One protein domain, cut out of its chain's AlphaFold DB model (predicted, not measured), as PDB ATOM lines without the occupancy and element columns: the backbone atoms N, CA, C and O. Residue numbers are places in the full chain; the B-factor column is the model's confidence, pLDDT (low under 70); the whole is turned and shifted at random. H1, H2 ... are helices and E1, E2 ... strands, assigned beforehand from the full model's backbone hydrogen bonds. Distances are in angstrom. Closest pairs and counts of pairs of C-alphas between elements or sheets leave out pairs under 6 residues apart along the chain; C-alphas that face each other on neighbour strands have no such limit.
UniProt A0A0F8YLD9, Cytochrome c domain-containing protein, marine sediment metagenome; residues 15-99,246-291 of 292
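What this domain is: This is residues 15 to 99 and 246 to 291 of the 292 residues of the protein "Cytochrome c domain-containing protein" of marine sediment metagenome (UniProt A0A0F8YLD9). What shape do these atoms make? A long helix, H2, runs through a small body, with H4, H5 and H6 packed on it and the little hairpin of E1 and E2 near its last residues; H3 lies near E2, and residues 15 to 27, with H1, stick out as an arm beyond the first residues of H2. What is it made of? The 131 printed residues hold six named helices and two named strands, in the order H1 H2 H3 H4 H5 E1 E2 H6, with E1 and E2 antiparallel; the class is mostly helix. The whole is compact, with a radius of gyration of the C-alphas of 15.6 A, yet elongated, spanning 56 by 35 by 27 A.

Where its parts are: Where is the sheet? E1 is residues 267 to 269, beginning at C-alpha 267 (311.852, 124.501, 410.171), and E2 is residues 273 to 275. Where are the longer helices? H2 is residues 28 to 47, 28.4 A long, from C-alpha 28 at (293.061, 140.821, 397.031). H6, residues 277 to 289, is 18.4 A long and ends at C-alpha 289 (298.661, 144.727, 404.513), and H1, residues 15 to 25, is 14.8 A long. Where are the others? H3 is residues 61 to 68, H4 residues 89 to 96 and H5 residues 249 to 257.

How they stand to each other: How do the strands pair? In the hairpin of E1 and E2, N 269 and O 273 are 2.8 A apart and N 267 and O 275 are 3.0 A apart, within hydrogen-bond range. What comes near them? The closest C-alphas of E1 and H2, Val 269 and Asn 47, are 5.5 A apart; those of E2 and H3, Leu 273 and Leu 67, are 6.6 A apart. How do the helices stand? H2 touches H4 at Met 44 and Trp 93, C-alphas 5.1 A apart, opposite ways at a shallow tilt of 34.6 degrees, only just short of steep. With residues 31 to 39 alone it touches H6 at a steep tilt of 58 degrees, the closest C-alphas being Ala 35 and Tyr 288, 5.1 A. H5 touches H6 at Phe 250 and Ala 281, C-alphas 4.8 A apart. Are the helix backbones complete? In H1 to H6 every O i to N i+4 pair is within hydrogen-bond range.

The domain as a whole: How large is the body? Without residues 15 to 27, which stand free, it spans 40 by 35 by 25 A. Where is the cut? Residues 100 to 245 are not printed, and C-alphas 99 and 246 are 20.9 A apart. Which links are long, and where is confidence low? H2 to H3, with 13 residues, and H3 to H4, with 20, are long links; pLDDT is under 70 in 45 residues, among them 15 to 26, 53 to 64 and 66 to 80.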
ATOM      1  N   LEU A  15     287.848 146.200 376.323       41.97
ATOM      2  CA  LEU A  15     289.217 145.903 376.735       41.97
ATOM      3  C   LEU A  15     289.488 146.473 378.128       41.97
ATOM      4  O   LEU A  15     289.999 145.757 378.983       41.97
ATOM      5  N   THR A  16     289.088 147.720 378.383       43.44
ATOM      6  CA  THR A  16     289.156 148.328 379.719       43.44
ATOM      7  C   THR A  16     288.315 147.545 380.722       43.44
ATOM      8  O   THR A  16     288.813 147.210 381.787       43.44
ATOM      9  N   ALA A  17     287.087 147.155 380.376       48.31
ATOM     10  CA  ALA A  17     286.219 146.355 381.234       48.31
ATOM     11  C   ALA A  17     286.783 144.953 381.486       48.31
ATOM     12  O   ALA A  17     286.685 144.464 382.605       48.31
ATOM     13  N   LEU A  18     287.423 144.320 380.499       45.34
ATOM     14  CA  LEU A  18     288.100 143.035 380.661       45.34
ATOM     15  C   LEU A  18     289.366 143.174 381.513       45.34
ATOM     16  O   LEU A  18     289.615 142.317 382.351       45.34
ATOM     17  N   ILE A  19     290.141 144.249 381.359       45.81
ATOM     18  CA  ILE A  19     291.292 144.563 382.216       45.81
ATOM     19  C   ILE A  19     290.820 144.829 383.648       45.81
ATOM     20  O   ILE A  19     291.342 144.211 384.565       45.81
ATOM     21  N   THR A  20     289.790 145.650 383.852       44.66
ATOM     22  CA  THR A  20     289.192 145.930 385.164       44.66
ATOM     23  C   THR A  20     288.532 144.689 385.764       44.66
ATOM     24  O   THR A  20     288.636 144.465 386.966       44.66
ATOM     25  N   TYR A  21     287.910 143.823 384.963       47.69
ATOM     26  CA  TYR A  21     287.379 142.530 385.400       47.69
ATOM     27  C   TYR A  21     288.517 141.577 385.786       47.69
ATOM     28  O   TYR A  21     288.491 140.996 386.858       47.69
ATOM     29  N   THR A  22     289.584 141.489 384.994       44.50
ATOM     30  CA  THR A  22     290.764 140.655 385.288       44.50
ATOM     31  C   THR A  22     291.546 141.183 386.494       44.50
ATOM     32  O   THR A  22     292.062 140.398 387.278       44.50
ATOM     33  N   GLN A  23     291.588 142.501 386.697       43.06
ATOM     34  CA  GLN A  23     292.186 143.161 387.862       43.06
ATOM     35  C   GLN A  23     291.295 143.079 389.109       43.06
ATOM     36  O   GLN A  23     291.819 142.989 390.211       43.06
ATOM     37  N   SER A  24     289.966 143.073 388.965       43.34
ATOM     38  CA  SER A  24     289.024 142.919 390.089       43.34
ATOM     39  C   SER A  24     288.851 141.461 390.512       43.34
ATOM     40  O   SER A  24     288.783 141.182 391.706       43.34
ATOM     41  N   GLN A  25     288.887 140.520 389.567       44.47
ATOM     42  CA  GLN A  25     289.063 139.088 389.831       44.47
ATOM     43  C   GLN A  25     290.490 138.786 390.319       44.47
ATOM     44  O   GLN A  25     290.702 137.900 391.143       44.47
ATOM     45  N   GLY A  26     291.470 139.571 389.871       52.03
ATOM     46  CA  GLY A  26     292.858 139.553 390.322       52.03
ATOM     47  C   GLY A  26     293.152 140.474 391.509       52.03
ATOM     48  O   GLY A  26     294.311 140.794 391.704       52.03
ATOM     49  N   GLY A  27     292.157 140.934 392.279       71.62
ATOM     50  CA  GLY A  27     292.342 141.901 393.373       71.62
ATOM     51  C   GLY A  27     293.085 141.318 394.585       71.62
ATOM     52  O   GLY A  27     294.208 140.838 394.480       71.62
ATOM     53  N   LYS A  28     292.463 141.317 395.769       69.44
ATOM     54  CA  LYS A  28     293.061 140.821 397.031       69.44
ATOM     55  C   LYS A  28     293.796 139.472 396.899       69.44
ATOM     56  O   LYS A  28     294.815 139.265 397.546       69.44
ATOM     57  N   LEU A  29     293.345 138.576 396.017       72.75
ATOM     58  CA  LEU A  29     294.032 137.310 395.743       72.75
ATOM     59  C   LEU A  29     295.391 137.479 395.037       72.75
ATOM     60  O   LEU A  29     296.335 136.782 395.401       72.75
ATOM     61  N   ALA A  30     295.538 138.376 394.053       67.38
ATOM     62  CA  ALA A  30     296.851 138.588 393.432       67.38
ATOM     63  C   ALA A  30     297.799 139.335 394.369       67.38
ATOM     64  O   ALA A  30     298.979 138.999 394.406       67.38
ATOM     65  N   ALA A  31     297.292 140.276 395.172       70.62
ATOM     66  CA  ALA A  31     298.080 140.898 396.235       70.62
ATOM     67  C   ALA A  31     298.533 139.862 397.282       70.62
ATOM     68  O   ALA A  31     299.696 139.860 397.679       70.62
ATOM     69  N   LEU A  32     297.669 138.912 397.662       78.44
ATOM     70  CA  LEU A  32     298.015 137.807 398.564       78.44
ATOM     71  C   LEU A  32     299.068 136.872 397.956       78.44
ATOM     72  O   LEU A  32     300.032 136.508 398.627       78.44
ATOM     73  N   ARG A  33     298.930 136.517 396.673       74.50
ATOM     74  CA  ARG A  33     299.932 135.729 395.938       74.50
ATOM     75  C   ARG A  33     301.263 136.465 395.843       74.50
ATOM     76  O   ARG A  33     302.300 135.863 396.091       74.50
ATOM     77  N   TYR A  34     301.238 137.760 395.536       75.44
ATOM     78  CA  TYR A  34     302.433 138.596 395.509       75.44
ATOM     79  C   TYR A  34     303.119 138.621 396.878       75.44
ATOM     80  O   TYR A  34     304.317 138.354 396.955       75.44
ATOM     81  N   ALA A  35     302.366 138.854 397.957       78.00
ATOM     82  CA  ALA A  35     302.883 138.829 399.320       78.00
ATOM     83  C   ALA A  35     303.502 137.466 399.671       78.00
ATOM     84  O   ALA A  35     304.624 137.416 400.173       78.00
ATOM     85  N   ALA A  36     302.827 136.360 399.338       80.31
ATOM     86  CA  ALA A  36     303.320 135.006 399.576       80.31
ATOM     87  C   ALA A  36     304.606 134.706 398.792       80.31
ATOM     88  O   ALA A  36     305.620 134.323 399.378       80.31
ATOM     89  N   THR A  37     304.616 134.942 397.479       76.12
ATOM     90  CA  THR A  37     305.798 134.737 396.631       76.12
ATOM     91  C   THR A  37     306.959 135.636 397.059       76.12
ATOM     92  O   THR A  37     308.112 135.203 397.048       76.12
ATOM     93  N   ASN A  38     306.695 136.875 397.479       76.75
ATOM     94  CA  ASN A  38     307.723 137.764 398.015       76.75
ATOM     95  C   ASN A  38     308.304 137.226 399.335       76.75
ATOM     96  O   ASN A  38     309.523 137.191 399.490       76.75
ATOM     97  N   THR A  39     307.467 136.722 400.247       80.19
ATOM     98  CA  THR A  39     307.925 136.040 401.470       80.19
ATOM     99  C   THR A  39     308.808 134.833 401.142       80.19
ATOM    100  O   THR A  39     309.918 134.733 401.664       80.19
ATOM    101  N   GLY A  40     308.380 133.956 400.225       81.38
ATOM    102  CA  GLY A  40     309.176 132.805 399.779       81.38
ATOM    103  C   GLY A  40     310.536 133.206 399.191       81.38
ATOM    104  O   GLY A  40     311.558 132.603 399.514       81.38
ATOM    105  N   ASN A  41     310.582 134.287 398.403       77.56
ATOM    106  CA  ASN A  41     311.831 134.852 397.881       77.56
ATOM    107  C   ASN A  41     312.804 135.278 398.991       77.56
ATOM    108  O   ASN A  41     314.013 135.071 398.862       77.56
ATOM    109  N   TRP A  42     312.306 135.879 400.074       77.31
ATOM    110  CA  TRP A  42     313.146 136.269 401.208       77.31
ATOM    111  C   TRP A  42     313.628 135.065 402.012       77.31
ATOM    112  O   TRP A  42     314.810 135.005 402.344       77.31
ATOM    113  N   LEU A  43     312.765 134.074 402.245       81.00
ATOM    114  CA  LEU A  43     313.150 132.821 402.900       81.00
ATOM    115  C   LEU A  43     314.248 132.082 402.130       81.00
ATOM    116  O   LEU A  43     315.211 131.613 402.736       81.00
ATOM    117  N   MET A  44     314.158 132.042 400.797       81.50
ATOM    118  CA  MET A  44     315.217 131.508 399.937       81.50
ATOM    119  C   MET A  44     316.549 132.234 400.181       81.50
ATOM    120  O   MET A  44     317.562 131.582 400.402       81.50
ATOM    121  N   ARG A  45     316.556 133.574 400.188       77.12
ATOM    122  CA  ARG A  45     317.781 134.383 400.363       77.12
ATOM    123  C   ARG A  45     318.415 134.227 401.738       77.12
ATOM    124  O   ARG A  45     319.641 134.249 401.849       77.12
ATOM    125  N   LEU A  46     317.583 134.110 402.770       77.62
ATOM    126  CA  LEU A  46     318.026 133.841 404.134       77.62
ATOM    127  C   LEU A  46     318.652 132.446 404.236       77.62
ATOM    128  O   LEU A  46     319.713 132.300 404.838       77.62
ATOM    129  N   ASN A  47     318.035 131.441 403.606       79.44
ATOM    130  CA  ASN A  47     318.584 130.087 403.545       79.44
ATOM    131  C   ASN A  47     319.890 130.020 402.761       79.44
ATOM    132  O   ASN A  47     320.817 129.367 403.212       79.44
ATOM    133  N   SER A  48     319.998 130.739 401.646       74.75
ATOM    134  CA  SER A  48     321.194 130.741 400.801       74.75
ATOM    135  C   SER A  48     322.308 131.671 401.314       74.75
ATOM    136  O   SER A  48     323.202 132.030 400.546       74.75
ATOM    137  N   ALA A  49     322.204 132.163 402.557       74.56
ATOM    138  CA  ALA A  49     323.108 133.135 403.182       74.56
ATOM    139  C   ALA A  49     323.373 134.413 402.351       74.56
ATOM    140  O   ALA A  49     324.356 135.121 402.576       74.56
ATOM    141  N   MET A  50     322.492 134.736 401.395       69.19
ATOM    142  CA  MET A  50     322.611 135.938 400.559       69.19
ATOM    143  C   MET A  50     322.314 137.204 401.355       69.19
ATOM    144  O   MET A  50     322.718 138.294 400.955       69.19
ATOM    145  N   VAL A  51     321.613 137.064 402.477       70.81
ATOM    146  CA  VAL A  51     321.426 138.133 403.445       70.81
ATOM    147  C   VAL A  51     321.610 137.589 404.848       70.81
ATOM    148  O   VAL A  51     321.288 136.435 405.135       70.81
ATOM    149  N   LYS A  52     322.160 138.432 405.717       72.81
ATOM    150  CA  LYS A  52     322.492 138.057 407.079       72.81
ATOM    151  C   LYS A  52     321.317 138.300 408.018       72.81
ATOM    152  O   LYS A  52     320.588 139.277 407.890       72.81
ATOM    153  N   LEU A  53     321.177 137.403 408.989       69.62
ATOM    154  CA  LEU A  53     320.146 137.459 410.027       69.62
ATOM    155  C   LEU A  53     320.337 138.605 411.026       69.62
ATOM    156  O   LEU A  53     319.418 138.920 411.771       69.62
ATOM    157  N   ASP A  54     321.532 139.180 411.078       69.62
ATOM    158  CA  ASP A  54     321.936 140.243 411.994       69.62
ATOM    159  C   ASP A  54     322.028 141.613 411.308       69.62
ATOM    160  O   ASP A  54     322.527 142.552 411.921       69.62
ATOM    161  N   ASP A  55     321.565 141.748 410.060       65.50
ATOM    162  CA  ASP A  55     321.594 143.018 409.334       65.50
ATOM    163  C   ASP A  55     320.396 143.910 409.728       65.50
ATOM    164  O   ASP A  55     319.263 143.648 409.308       65.50
ATOM    165  N   PRO A  56     320.614 144.992 410.502       55.97
ATOM    166  CA  PRO A  56     319.541 145.868 410.965       55.97
ATOM    167  C   PRO A  56     318.980 146.765 409.851       55.97
ATOM    168  O   PRO A  56     317.947 147.397 410.047       55.97
ATOM    169  N   GLN A  57     319.662 146.848 408.703       54.88
ATOM    170  CA  GLN A  57     319.244 147.614 407.526       54.88
ATOM    171  C   GLN A  57     318.650 146.716 406.438       54.88
ATOM    172  O   GLN A  57     318.319 147.196 405.350       54.88
ATOM    173  N   ALA A  58     318.492 145.414 406.709       58.00
ATOM    174  CA  ALA A  58     317.816 144.525 405.786       58.00
ATOM    175  C   ALA A  58     316.402 145.075 405.501       58.00
ATOM    176  O   ALA A  58     315.686 145.421 406.444       58.00
ATOM    177  N   PRO A  59     315.939 145.104 404.235       52.38
ATOM    178  CA  PRO A  59     314.614 145.620 403.850       52.38
ATOM    179  C   PRO A  59     313.418 144.830 404.427       52.38
ATOM    180  O   PRO A  59     312.276 145.010 404.023       52.38
ATOM    181  N   TYR A  60     313.689 143.929 405.365       63.19
ATOM    182  CA  TYR A  60     312.791 143.007 406.038       63.19
ATOM    183  C   TYR A  60     313.290 142.741 407.469       63.19
ATOM    184  O   TYR A  60     313.024 141.686 408.042       63.19
ATOM    185  N   ALA A  61     313.992 143.702 408.079       63.91
ATOM    186  CA  ALA A  61     314.326 143.679 409.501       63.91
ATOM    187  C   ALA A  61     313.085 143.375 410.360       63.91
ATOM    188  O   ALA A  61     313.184 142.666 411.351       63.91
ATOM    189  N   THR A  62     311.891 143.802 409.930       65.06
ATOM    190  CA  THR A  62     310.615 143.428 410.556       65.06
ATOM    191  C   THR A  62     310.334 141.922 410.517       65.06
ATOM    192  O   THR A  62     309.946 141.368 411.539       65.06
ATOM    193  N   LEU A  63     310.570 141.244 409.387       65.12
ATOM    194  CA  LEU A  63     310.437 139.785 409.263       65.12
ATOM    195  C   LEU A  63     311.416 139.066 410.196       65.12
ATOM    196  O   LEU A  63     311.024 138.179 410.948       65.12
ATOM    197  N   ILE A  64     312.685 139.477 410.176       67.81
ATOM    198  CA  ILE A  64     313.714 138.920 411.063       67.81
ATOM    199  C   ILE A  64     313.316 139.138 412.528       67.81
ATOM    200  O   ILE A  64     313.324 138.186 413.301       67.81
ATOM    201  N   ASN A  65     312.891 140.349 412.890       70.31
ATOM    202  CA  ASN A  65     312.455 140.689 414.241       70.31
ATOM    203  C   ASN A  65     311.242 139.859 414.676       70.31
ATOM    204  O   ASN A  65     311.232 139.356 415.792       70.31
ATOM    205  N   GLN A  66     310.241 139.656 413.815       65.75
ATOM    206  CA  GLN A  66     309.079 138.813 414.126       65.75
ATOM    207  C   GLN A  66     309.476 137.349 414.366       65.75
ATOM    208  O   GLN A  66     308.987 136.714 415.304       65.75
ATOM    209  N   LEU A  67     310.402 136.823 413.558       67.69
ATOM    210  CA  LEU A  67     310.935 135.470 413.735       67.69
ATOM    211  C   LEU A  67     311.827 135.351 414.988       67.69
ATOM    212  O   LEU A  67     311.826 134.304 415.629       67.69
ATOM    213  N   GLN A  68     312.550 136.412 415.364       68.94
ATOM    214  CA  GLN A  68     313.433 136.454 416.541       68.94
ATOM    215  C   GLN A  68     312.691 136.697 417.864       68.94
ATOM    216  O   GLN A  68     313.072 136.132 418.884       68.94
ATOM    217  N   GLN A  69     311.631 137.510 417.879       59.31
ATOM    218  CA  GLN A  69     310.915 137.901 419.105       59.31
ATOM    219  C   GLN A  69     310.219 136.735 419.818       59.31
ATOM    220  O   GLN A  69     309.823 136.871 420.972       59.31
ATOM    221  N   THR A  70     310.043 135.599 419.144       50.12
ATOM    222  CA  THR A  70     309.180 134.514 419.613       50.12
ATOM    223  C   THR A  70     309.925 133.211 419.931       50.12
ATOM    224  O   THR A  70     309.274 132.253 420.348       50.12
ATOM    225  N   SER A  71     311.260 133.125 419.773       55.41
ATOM    226  CA  SER A  71     312.074 131.932 420.116       55.41
ATOM    227  C   SER A  71     313.593 132.191 420.152       55.41
ATOM    228  O   SER A  71     314.086 133.115 419.513       55.41
ATOM    229  N   GLU A  72     314.347 131.323 420.837       59.44
ATOM    230  CA  GLU A  72     315.818 131.367 420.881       59.44
ATOM    231  C   GLU A  72     316.461 130.980 419.533       59.44
ATOM    232  O   GLU A  72     316.125 129.964 418.918       59.44
ATOM    233  N   LEU A  73     317.426 131.787 419.078       62.41
ATOM    234  CA  LEU A  73     318.279 131.487 417.924       62.41
ATOM    235  C   LEU A  73     319.138 130.247 418.204       62.41
ATOM    236  O   LEU A  73     319.825 130.193 419.223       62.41
ATOM    237  N   ARG A  74     319.208 129.291 417.265       67.94
ATOM    238  CA  ARG A  74     320.194 128.198 417.374       67.94
ATOM    239  C   ARG A  74     321.620 128.759 417.221       67.94
ATOM    240  O   ARG A  74     321.936 129.278 416.147       67.94
ATOM    241  N   PRO A  75     322.524 128.606 418.214       51.91
ATOM    242  CA  PRO A  75     323.858 129.218 418.171       51.91
ATOM    243  C   PRO A  75     324.748 128.710 417.023       51.91
ATOM    244  O   PRO A  75     325.482 129.488 416.420       51.91
ATOM    245  N   ASN A  76     324.639 127.419 416.675       57.56
ATOM    246  CA  ASN A  76     325.530 126.717 415.733       57.56
ATOM    247  C   ASN A  76     324.767 125.939 414.642       57.56
ATOM    248  O   ASN A  76     325.181 124.855 414.231       57.56
ATOM    249  N   GLY A  77     323.609 126.445 414.221       54.91
ATOM    250  CA  GLY A  77     322.730 125.748 413.286       54.91
ATOM    251  C   GLY A  77     323.381 125.426 411.937       54.91
ATOM    252  O   GLY A  77     323.862 126.328 411.254       54.91
ATOM    253  N   LYS A  78     323.385 124.144 411.549       53.25
ATOM    254  CA  LYS A  78     323.682 123.706 410.177       53.25
ATOM    255  C   LYS A  78     322.419 123.824 409.318       53.25
ATOM    256  O   LYS A  78     321.312 123.704 409.839       53.25
ATOM    257  N   GLU A  79     322.584 124.012 408.009       59.03
ATOM    258  CA  GLU A  79     321.509 123.777 407.041       59.03
ATOM    259  C   GLU A  79     321.102 122.307 407.120       59.03
ATOM    260  O   GLU A  79     321.811 121.429 406.633       59.03
ATOM    261  N   SER A  80     319.989 122.011 407.775       57.44
ATOM    262  CA  SER A  80     319.400 120.682 407.677       57.44
ATOM    263  C   SER A  80     317.980 120.714 408.193       57.44
ATOM    264  O   SER A  80     317.711 120.358 409.340       57.44
ATOM    265  N   ASP A  81     317.071 121.115 407.319       73.44
ATOM    266  CA  ASP A  81     315.796 120.433 407.304       73.44
ATOM    267  C   ASP A  81     315.356 120.215 405.851       73.44
ATOM    268  O   ASP A  81     315.660 121.026 404.960       73.44
ATOM    269  N   LYS A  82     314.742 119.063 405.599       78.75
ATOM    270  CA  LYS A  82     314.228 118.668 404.288       78.75
ATOM    271  C   LYS A  82     312.714 118.581 404.394       78.75
ATOM    272  O   LYS A  82     312.201 118.146 405.416       78.75
ATOM    273  N   SER A  83     312.004 118.955 403.336       80.50
ATOM    274  CA  SER A  83     310.585 118.632 403.228       80.50
ATOM    275  C   SER A  83     310.386 117.107 403.244       80.50
ATOM    276  O   SER A  83     311.326 116.369 402.918       80.50
ATOM    277  N   PRO A  84     309.168 116.617 403.538       78.25
ATOM    278  CA  PRO A  84     308.836 115.191 403.451       78.25
ATOM    279  C   PRO A  84     309.244 114.538 402.118       78.25
ATOM    280  O   PRO A  84     309.756 113.421 402.101       78.25
ATOM    281  N   SER A  85     309.157 115.291 401.017       79.19
ATOM    282  CA  SER A  85     309.582 114.866 399.677       79.19
ATOM    283  C   SER A  85     311.103 114.695 399.480       79.19
ATOM    284  O   SER A  85     311.544 114.257 398.415       79.19
ATOM    285  N   GLY A  86     311.926 115.084 400.460       83.56
ATOM    286  CA  GLY A  86     313.389 114.990 400.434       83.56
ATOM    287  C   GLY A  86     314.130 116.216 399.882       83.56
ATOM    288  O   GLY A  86     315.368 116.243 399.930       83.56
ATOM    289  N   LEU A  87     313.421 117.243 399.397       85.25
ATOM    290  CA  LEU A  87     314.024 118.520 398.994       85.25
ATOM    291  C   LEU A  87     314.489 119.307 400.221       85.25
ATOM    292  O   LEU A  87     313.833 119.307 401.253       85.25
ATOM    293  N   THR A  88     315.596 120.039 400.114       86.75
ATOM    294  CA  THR A  88     315.928 121.030 401.148       86.75
ATOM    295  C   THR A  88     314.907 122.164 401.110       86.75
ATOM    296  O   THR A  88     314.430 122.540 400.035       86.75
ATOM    297  N   TRP A  89     314.610 122.770 402.260       84.50
ATOM    298  CA  TRP A  89     313.696 123.915 402.294       84.50
ATOM    299  C   TRP A  89     314.170 125.088 401.427       84.50
ATOM    300  O   TRP A  89     313.348 125.753 400.813       84.50
ATOM    301  N   GLU A  90     315.483 125.300 401.272       84.38
ATOM    302  CA  GLU A  90     316.029 126.247 400.283       84.38
ATOM    303  C   GLU A  90     315.511 125.972 398.860       84.38
ATOM    304  O   GLU A  90     315.027 126.889 398.195       84.38
ATOM    305  N   LYS A  91     315.562 124.713 398.403       86.31
ATOM    306  CA  LYS A  91     315.064 124.325 397.078       86.31
ATOM    307  C   LYS A  91     313.555 124.497 396.963       86.31
ATOM    308  O   LYS A  91     313.086 124.944 395.919       86.31
ATOM    309  N   VAL A  92     312.812 124.195 398.029       86.31
ATOM    310  CA  VAL A  92     311.364 124.438 398.096       86.31
ATOM    311  C   VAL A  92     311.066 125.932 397.924       86.31
ATOM    312  O   VAL A  92     310.307 126.306 397.030       86.31
ATOM    313  N   TRP A  93     311.726 126.806 398.691       85.88
ATOM    314  CA  TRP A  93     311.553 128.261 398.583       85.88
ATOM    315  C   TRP A  93     311.960 128.796 397.211       85.88
ATOM    316  O   TRP A  93     311.263 129.637 396.643       85.88
ATOM    317  N   HIS A  94     313.067 128.297 396.652       84.25
ATOM    318  CA  HIS A  94     313.519 128.689 395.323       84.25
ATOM    319  C   HIS A  94     312.493 128.301 394.254       84.25
ATOM    320  O   HIS A  94     312.106 129.140 393.444       84.25
ATOM    321  N   MET A  95     311.985 127.069 394.276       85.81
ATOM    322  CA  MET A  95     310.955 126.610 393.344       85.81
ATOM    323  C   MET A  95     309.664 127.436 393.472       85.81
ATOM    324  O   MET A  95     309.115 127.888 392.466       85.81
ATOM    325  N   ASN A  96     309.238 127.738 394.700       81.25
ATOM    326  CA  ASN A  96     308.034 128.527 394.980       81.25
ATOM    327  C   ASN A  96     308.206 130.038 394.711       81.25
ATOM    328  O   ASN A  96     307.229 130.787 394.762       81.25
ATOM    329  N   SER A  97     309.415 130.497 394.355       78.12
ATOM    330  CA  SER A  97     309.629 131.849 393.818       78.12
ATOM    331  C   SER A  97     309.083 132.036 392.396       78.12
ATOM    332  O   SER A  97     308.954 133.169 391.924       78.12
ATOM    333  N   PHE A  98     308.762 130.937 391.709       79.62
ATOM    334  CA  PHE A  98     308.193 130.926 390.367       79.62
ATOM    335  C   PHE A  98     306.723 130.524 390.411       79.62
ATOM    336  O   PHE A  98     306.334 129.649 391.188       79.62
ATOM    337  N   ALA A  99     305.916 131.095 389.513       77.19
ATOM    338  CA  ALA A  99     304.548 130.633 389.327       77.19
ATOM    339  C   ALA A  99     304.535 129.138 388.969       77.19
ATOM    340  O   ALA A  99     305.282 128.673 388.104       77.19
ATOM    341  N   ALA A 246     289.143 128.922 402.844       53.31
ATOM    342  CA  ALA A 246     289.891 128.663 404.060       53.31
ATOM    343  C   ALA A 246     289.463 129.735 405.068       53.31
ATOM    344  O   ALA A 246     289.363 130.904 404.686       53.31
ATOM    345  N   ASP A 247     289.222 129.353 406.324       67.94
ATOM    346  CA  ASP A 247     288.834 130.315 407.364       67.94
ATOM    347  C   ASP A 247     289.890 131.432 407.512       67.94
ATOM    348  O   ASP A 247     289.550 132.575 407.816       67.94
ATOM    349  N   ASP A 248     291.160 131.126 407.197       84.75
ATOM    350  CA  ASP A 248     292.257 132.091 407.100       84.75
ATOM    351  C   ASP A 248     292.970 132.026 405.725       84.75
ATOM    352  O   ASP A 248     293.703 131.065 405.441       84.75
ATOM    353  N   PRO A 249     292.827 133.054 404.860       83.62
ATOM    354  CA  PRO A 249     293.491 133.097 403.555       83.62
ATOM    355  C   PRO A 249     295.024 133.158 403.660       83.62
ATOM    356  O   PRO A 249     295.723 132.750 402.733       83.62
ATOM    357  N   PHE A 250     295.577 133.620 404.783       87.31
ATOM    358  CA  PHE A 250     297.023 133.713 404.980       87.31
ATOM    359  C   PHE A 250     297.642 132.370 405.370       87.31
ATOM    360  O   PHE A 250     298.740 132.059 404.915       87.31
ATOM    361  N   MET A 251     296.923 131.537 406.129       86.69
ATOM    362  CA  MET A 251     297.318 130.140 406.361       86.69
ATOM    363  C   MET A 251     297.298 129.342 405.061       86.69
ATOM    364  O   MET A 251     298.210 128.565 404.787       86.69
ATOM    365  N   GLN A 252     296.295 129.580 404.212       82.69
ATOM    366  CA  GLN A 252     296.271 128.995 402.875       82.69
ATOM    367  C   GLN A 252     297.485 129.445 402.047       82.69
ATOM    368  O   GLN A 252     298.152 128.610 401.438       82.69
ATOM    369  N   ALA A 253     297.821 130.736 402.082       83.75
ATOM    370  CA  ALA A 253     298.993 131.271 401.399       83.75
ATOM    371  C   ALA A 253     300.324 130.727 401.948       83.75
ATOM    372  O   ALA A 253     301.237 130.455 401.169       83.75
ATOM    373  N   ALA A 254     300.429 130.500 403.260       86.44
ATOM    374  CA  ALA A 254     301.581 129.841 403.873       86.44
ATOM    375  C   ALA A 254     301.756 128.419 403.326       86.44
ATOM    376  O   ALA A 254     302.853 128.057 402.905       86.44
ATOM    377  N   ARG A 255     300.662 127.656 403.209       83.75
ATOM    378  CA  ARG A 255     300.680 126.326 402.585       83.75
ATOM    379  C   ARG A 255     300.971 126.363 401.082       83.75
ATOM    380  O   ARG A 255     301.420 125.359 400.552       83.75
ATOM    381  N   TRP A 256     300.767 127.482 400.376       79.81
ATOM    382  CA  TRP A 256     301.198 127.597 398.972       79.81
ATOM    383  C   TRP A 256     302.714 127.618 398.833       79.81
ATOM    384  O   TRP A 256     303.252 127.007 397.912       79.81
ATOM    385  N   ILE A 257     303.393 128.345 399.722       81.81
ATOM    386  CA  ILE A 257     304.845 128.509 399.652       81.81
ATOM    387  C   ILE A 257     305.603 127.485 400.492       81.81
ATOM    388  O   ILE A 257     306.771 127.280 400.193       81.81
ATOM    389  N   ALA A 258     304.962 126.829 401.468       82.50
ATOM    390  CA  ALA A 258     305.480 125.727 402.288       82.50
ATOM    391  C   ALA A 258     304.548 124.495 402.259       82.50
ATOM    392  O   ALA A 258     304.059 124.059 403.305       82.50
ATOM    393  N   PRO A 259     304.219 123.944 401.081       75.06
ATOM    394  CA  PRO A 259     303.301 122.818 401.013       75.06
ATOM    395  C   PRO A 259     303.957 121.561 401.605       75.06
ATOM    396  O   PRO A 259     305.167 121.357 401.489       75.06
ATOM    397  N   GLY A 260     303.149 120.745 402.281       71.88
ATOM    398  CA  GLY A 260     303.610 119.565 403.017       71.88
ATOM    399  C   GLY A 260     304.146 119.847 404.424       71.88
ATOM    400  O   GLY A 260     304.378 118.891 405.154       71.88
ATOM    401  N   MET A 261     304.300 121.114 404.826       79.00
ATOM    402  CA  MET A 261     304.567 121.456 406.225       79.00
ATOM    403  C   MET A 261     303.321 121.143 407.071       79.00
ATOM    404  O   MET A 261     302.219 121.596 406.737       79.00
ATOM    405  N   ALA A 262     303.480 120.350 408.125       75.31
ATOM    406  CA  ALA A 262     302.445 120.079 409.117       75.31
ATOM    407  C   ALA A 262     302.268 121.270 410.075       75.31
ATOM    408  O   ALA A 262     303.088 122.190 410.122       75.31
ATOM    409  N   ASP A 263     301.172 121.280 410.835       74.38
ATOM    410  CA  ASP A 263     300.842 122.402 411.727       74.38
ATOM    411  C   ASP A 263     301.807 122.501 412.922       74.38
ATOM    412  O   ASP A 263     302.043 123.593 413.438       74.38
ATOM    413  N   ASP A 264     302.410 121.379 413.313       74.25
ATOM    414  CA  ASP A 264     303.398 121.236 414.382       74.25
ATOM    415  C   ASP A 264     304.858 121.197 413.889       74.25
ATOM    416  O   ASP A 264     305.780 121.119 414.707       74.25
ATOM    417  N   ASP A 265     305.094 121.311 412.577       77.50
ATOM    418  CA  ASP A 265     306.445 121.329 412.014       77.50
ATOM    419  C   ASP A 265     307.225 122.594 412.408       77.50
ATOM    420  O   ASP A 265     306.706 123.718 412.441       77.50
ATOM    421  N   LEU A 266     308.531 122.414 412.632       81.00
ATOM    422  CA  LEU A 266     309.463 123.479 412.998       81.00
ATOM    423  C   LEU A 266     310.714 123.459 412.113       81.00
ATOM    424  O   LEU A 266     311.656 122.704 412.355       81.00
ATOM    425  N   VAL A 267     310.757 124.372 411.144       82.75
ATOM    426  CA  VAL A 267     311.852 124.501 410.171       82.75
ATOM    427  C   VAL A 267     312.851 125.560 410.622       82.75
ATOM    428  O   VAL A 267     312.469 126.562 411.216       82.75
ATOM    429  N   TYR A 268     314.137 125.388 410.304       80.69
ATOM    430  CA  TYR A 268     315.174 126.373 410.631       80.69
ATOM    431  C   TYR A 268     315.700 127.097 409.392       80.69
ATOM    432  O   TYR A 268     316.515 126.570 408.634       80.69
ATOM    433  N   VAL A 269     315.269 128.345 409.223       79.81
ATOM    434  CA  VAL A 269     315.702 129.238 408.147       79.81
ATOM    435  C   VAL A 269     317.120 129.748 408.433       79.81
ATOM    436  O   VAL A 269     317.436 130.170 409.550       79.81
ATOM    437  N   GLY A 270     318.011 129.654 407.446       76.31
ATOM    438  CA  GLY A 270     319.443 129.936 407.588       76.31
ATOM    439  C   GLY A 270     320.117 129.066 408.657       76.31
ATOM    440  O   GLY A 270     321.071 129.504 409.296       76.31
ATOM    441  N   GLY A 271     319.546 127.889 408.949       75.44
ATOM    442  CA  GLY A 271     319.961 126.990 410.029       75.44
ATOM    443  C   GLY A 271     319.646 127.490 411.446       75.44
ATOM    444  O   GLY A 271     319.794 126.730 412.403       75.44
ATOM    445  N   LYS A 272     319.193 128.738 411.615       76.12
ATOM    446  CA  LYS A 272     319.143 129.408 412.926       76.12
ATOM    447  C   LYS A 272     317.761 129.882 413.352       76.12
ATOM    448  O   LYS A 272     317.479 129.833 414.548       76.12
ATOM    449  N   LEU A 273     316.930 130.339 412.413       78.94
ATOM    450  CA  LEU A 273     315.628 130.937 412.707       78.94
ATOM    451  C   LEU A 273     314.497 129.905 412.648       78.94
ATOM    452  O   LEU A 273     314.233 129.392 411.563       78.94
ATOM    453  N   PRO A 274     313.784 129.642 413.753       80.75
ATOM    454  CA  PRO A 274     312.621 128.765 413.735       80.75
ATOM    455  C   PRO A 274     311.438 129.386 412.975       80.75
ATOM    456  O   PRO A 274     311.024 130.515 413.251       80.75
ATOM    457  N   LEU A 275     310.845 128.611 412.073       84.94
ATOM    458  CA  LEU A 275     309.665 128.947 411.286       84.94
ATOM    459  C   LEU A 275     308.609 127.850 411.470       84.94
ATOM    460  O   LEU A 275     308.901 126.678 411.246       84.94
ATOM    461  N   THR A 276     307.397 128.253 411.856       86.50
ATOM    462  CA  THR A 276     306.175 127.429 411.858       86.50
ATOM    463  C   THR A 276     305.220 127.929 410.769       86.50
ATOM    464  O   THR A 276     305.378 129.057 410.282       86.50
ATOM    465  N   LEU A 277     304.199 127.144 410.409       84.38
ATOM    466  CA  LEU A 277     303.185 127.578 409.438       84.38
ATOM    467  C   LEU A 277     302.428 128.838 409.878       84.38
ATOM    468  O   LEU A 277     302.222 129.744 409.071       84.38
ATOM    469  N   GLU A 278     302.056 128.932 411.154       86.25
ATOM    470  CA  GLU A 278     301.357 130.104 411.699       86.25
ATOM    471  C   GLU A 278     302.202 131.377 411.584       86.25
ATOM    472  O   GLU A 278     301.713 132.434 411.178       86.25
ATOM    473  N   ARG A 279     303.506 131.276 411.878       85.62
ATOM    474  CA  ARG A 279     304.440 132.397 411.712       85.62
ATOM    475  C   ARG A 279     304.562 132.794 410.253       85.62
ATOM    476  O   ARG A 279     304.560 133.982 409.939       85.62
ATOM    477  N   LEU A 280     304.636 131.810 409.362       87.06
ATOM    478  CA  LEU A 280     304.689 132.063 407.933       87.06
ATOM    479  C   LEU A 280     303.438 132.809 407.447       87.06
ATOM    480  O   LEU A 280     303.559 133.798 406.726       87.06
ATOM    481  N   ALA A 281     302.251 132.402 407.899       88.19
ATOM    482  CA  ALA A 281     300.997 133.083 407.592       88.19
ATOM    483  C   ALA A 281     300.966 134.524 408.123       88.19
ATOM    484  O   ALA A 281     300.591 135.441 407.389       88.19
ATOM    485  N   ALA A 282     301.415 134.751 409.360       86.88
ATOM    486  CA  ALA A 282     301.489 136.085 409.954       86.88
ATOM    487  C   ALA A 282     302.406 137.033 409.158       86.88
ATOM    488  O   ALA A 282     302.059 138.192 408.927       86.88
ATOM    489  N   VAL A 283     303.541 136.526 408.670       84.19
ATOM    490  CA  VAL A 283     304.465 137.282 407.813       84.19
ATOM    491  C   VAL A 283     303.825 137.637 406.473       84.19
ATOM    492  O   VAL A 283     303.947 138.770 406.005       84.19
ATOM    493  N   ILE A 284     303.135 136.686 405.838       85.50
ATOM    494  CA  ILE A 284     302.432 136.943 404.573       85.50
ATOM    495  C   ILE A 284     301.351 138.004 404.779       85.50
ATOM    496  O   ILE A 284     301.242 138.908 403.953       85.50
ATOM    497  N   ARG A 285     300.598 137.931 405.884       86.56
ATOM    498  CA  ARG A 285     299.593 138.937 406.253       86.56
ATOM    499  C   ARG A 285     300.196 140.326 406.365       86.56
ATOM    500  O   ARG A 285     299.718 141.243 405.711       86.56
ATOM    501  N   TYR A 286     301.294 140.458 407.101       83.00
ATOM    502  CA  TYR A 286     301.994 141.731 407.233       83.00
ATOM    503  C   TYR A 286     302.436 142.301 405.873       83.00
ATOM    504  O   TYR A 286     302.195 143.470 405.578       83.00
ATOM    505  N   ASN A 287     303.043 141.470 405.019       76.00
ATOM    506  CA  ASN A 287     303.481 141.889 403.682       76.00
ATOM    507  C   ASN A 287     302.311 142.267 402.766       76.00
ATOM    508  O   ASN A 287     302.459 143.136 401.909       76.00
ATOM    509  N   TYR A 288     301.170 141.600 402.925       82.12
ATOM    510  CA  TYR A 288     299.942 141.908 402.207       82.12
ATOM    511  C   TYR A 288     299.362 143.258 402.647       82.12
ATOM    512  O   TYR A 288     299.120 144.106 401.794       82.12
ATOM    513  N   ASP A 289     299.217 143.486 403.955       81.94
ATOM    514  CA  ASP A 289     298.661 144.727 404.513       81.94
ATOM    515  C   ASP A 289     299.541 145.953 404.208       81.94
ATOM    516  O   ASP A 289     299.048 147.070 404.123       81.94
ATOM    517  N   ALA A 290     300.851 145.764 404.018       70.69
ATOM    518  CA  ALA A 290     301.762 146.833 403.607       70.69
ATOM    519  C   ALA A 290     301.670 147.189 402.108       70.69
ATOM    520  O   ALA A 290     302.174 148.237 401.699       70.69
ATOM    521  N   ALA A 291     301.100 146.309 401.280       64.94
ATOM    522  CA  ALA A 291     301.062 146.443 399.823       64.94
ATOM    523  C   ALA A 291     299.692 146.876 399.266       64.94
ATOM    524  O   ALA A 291     299.608 147.200 398.079       64.94
TER     525      ALA A 291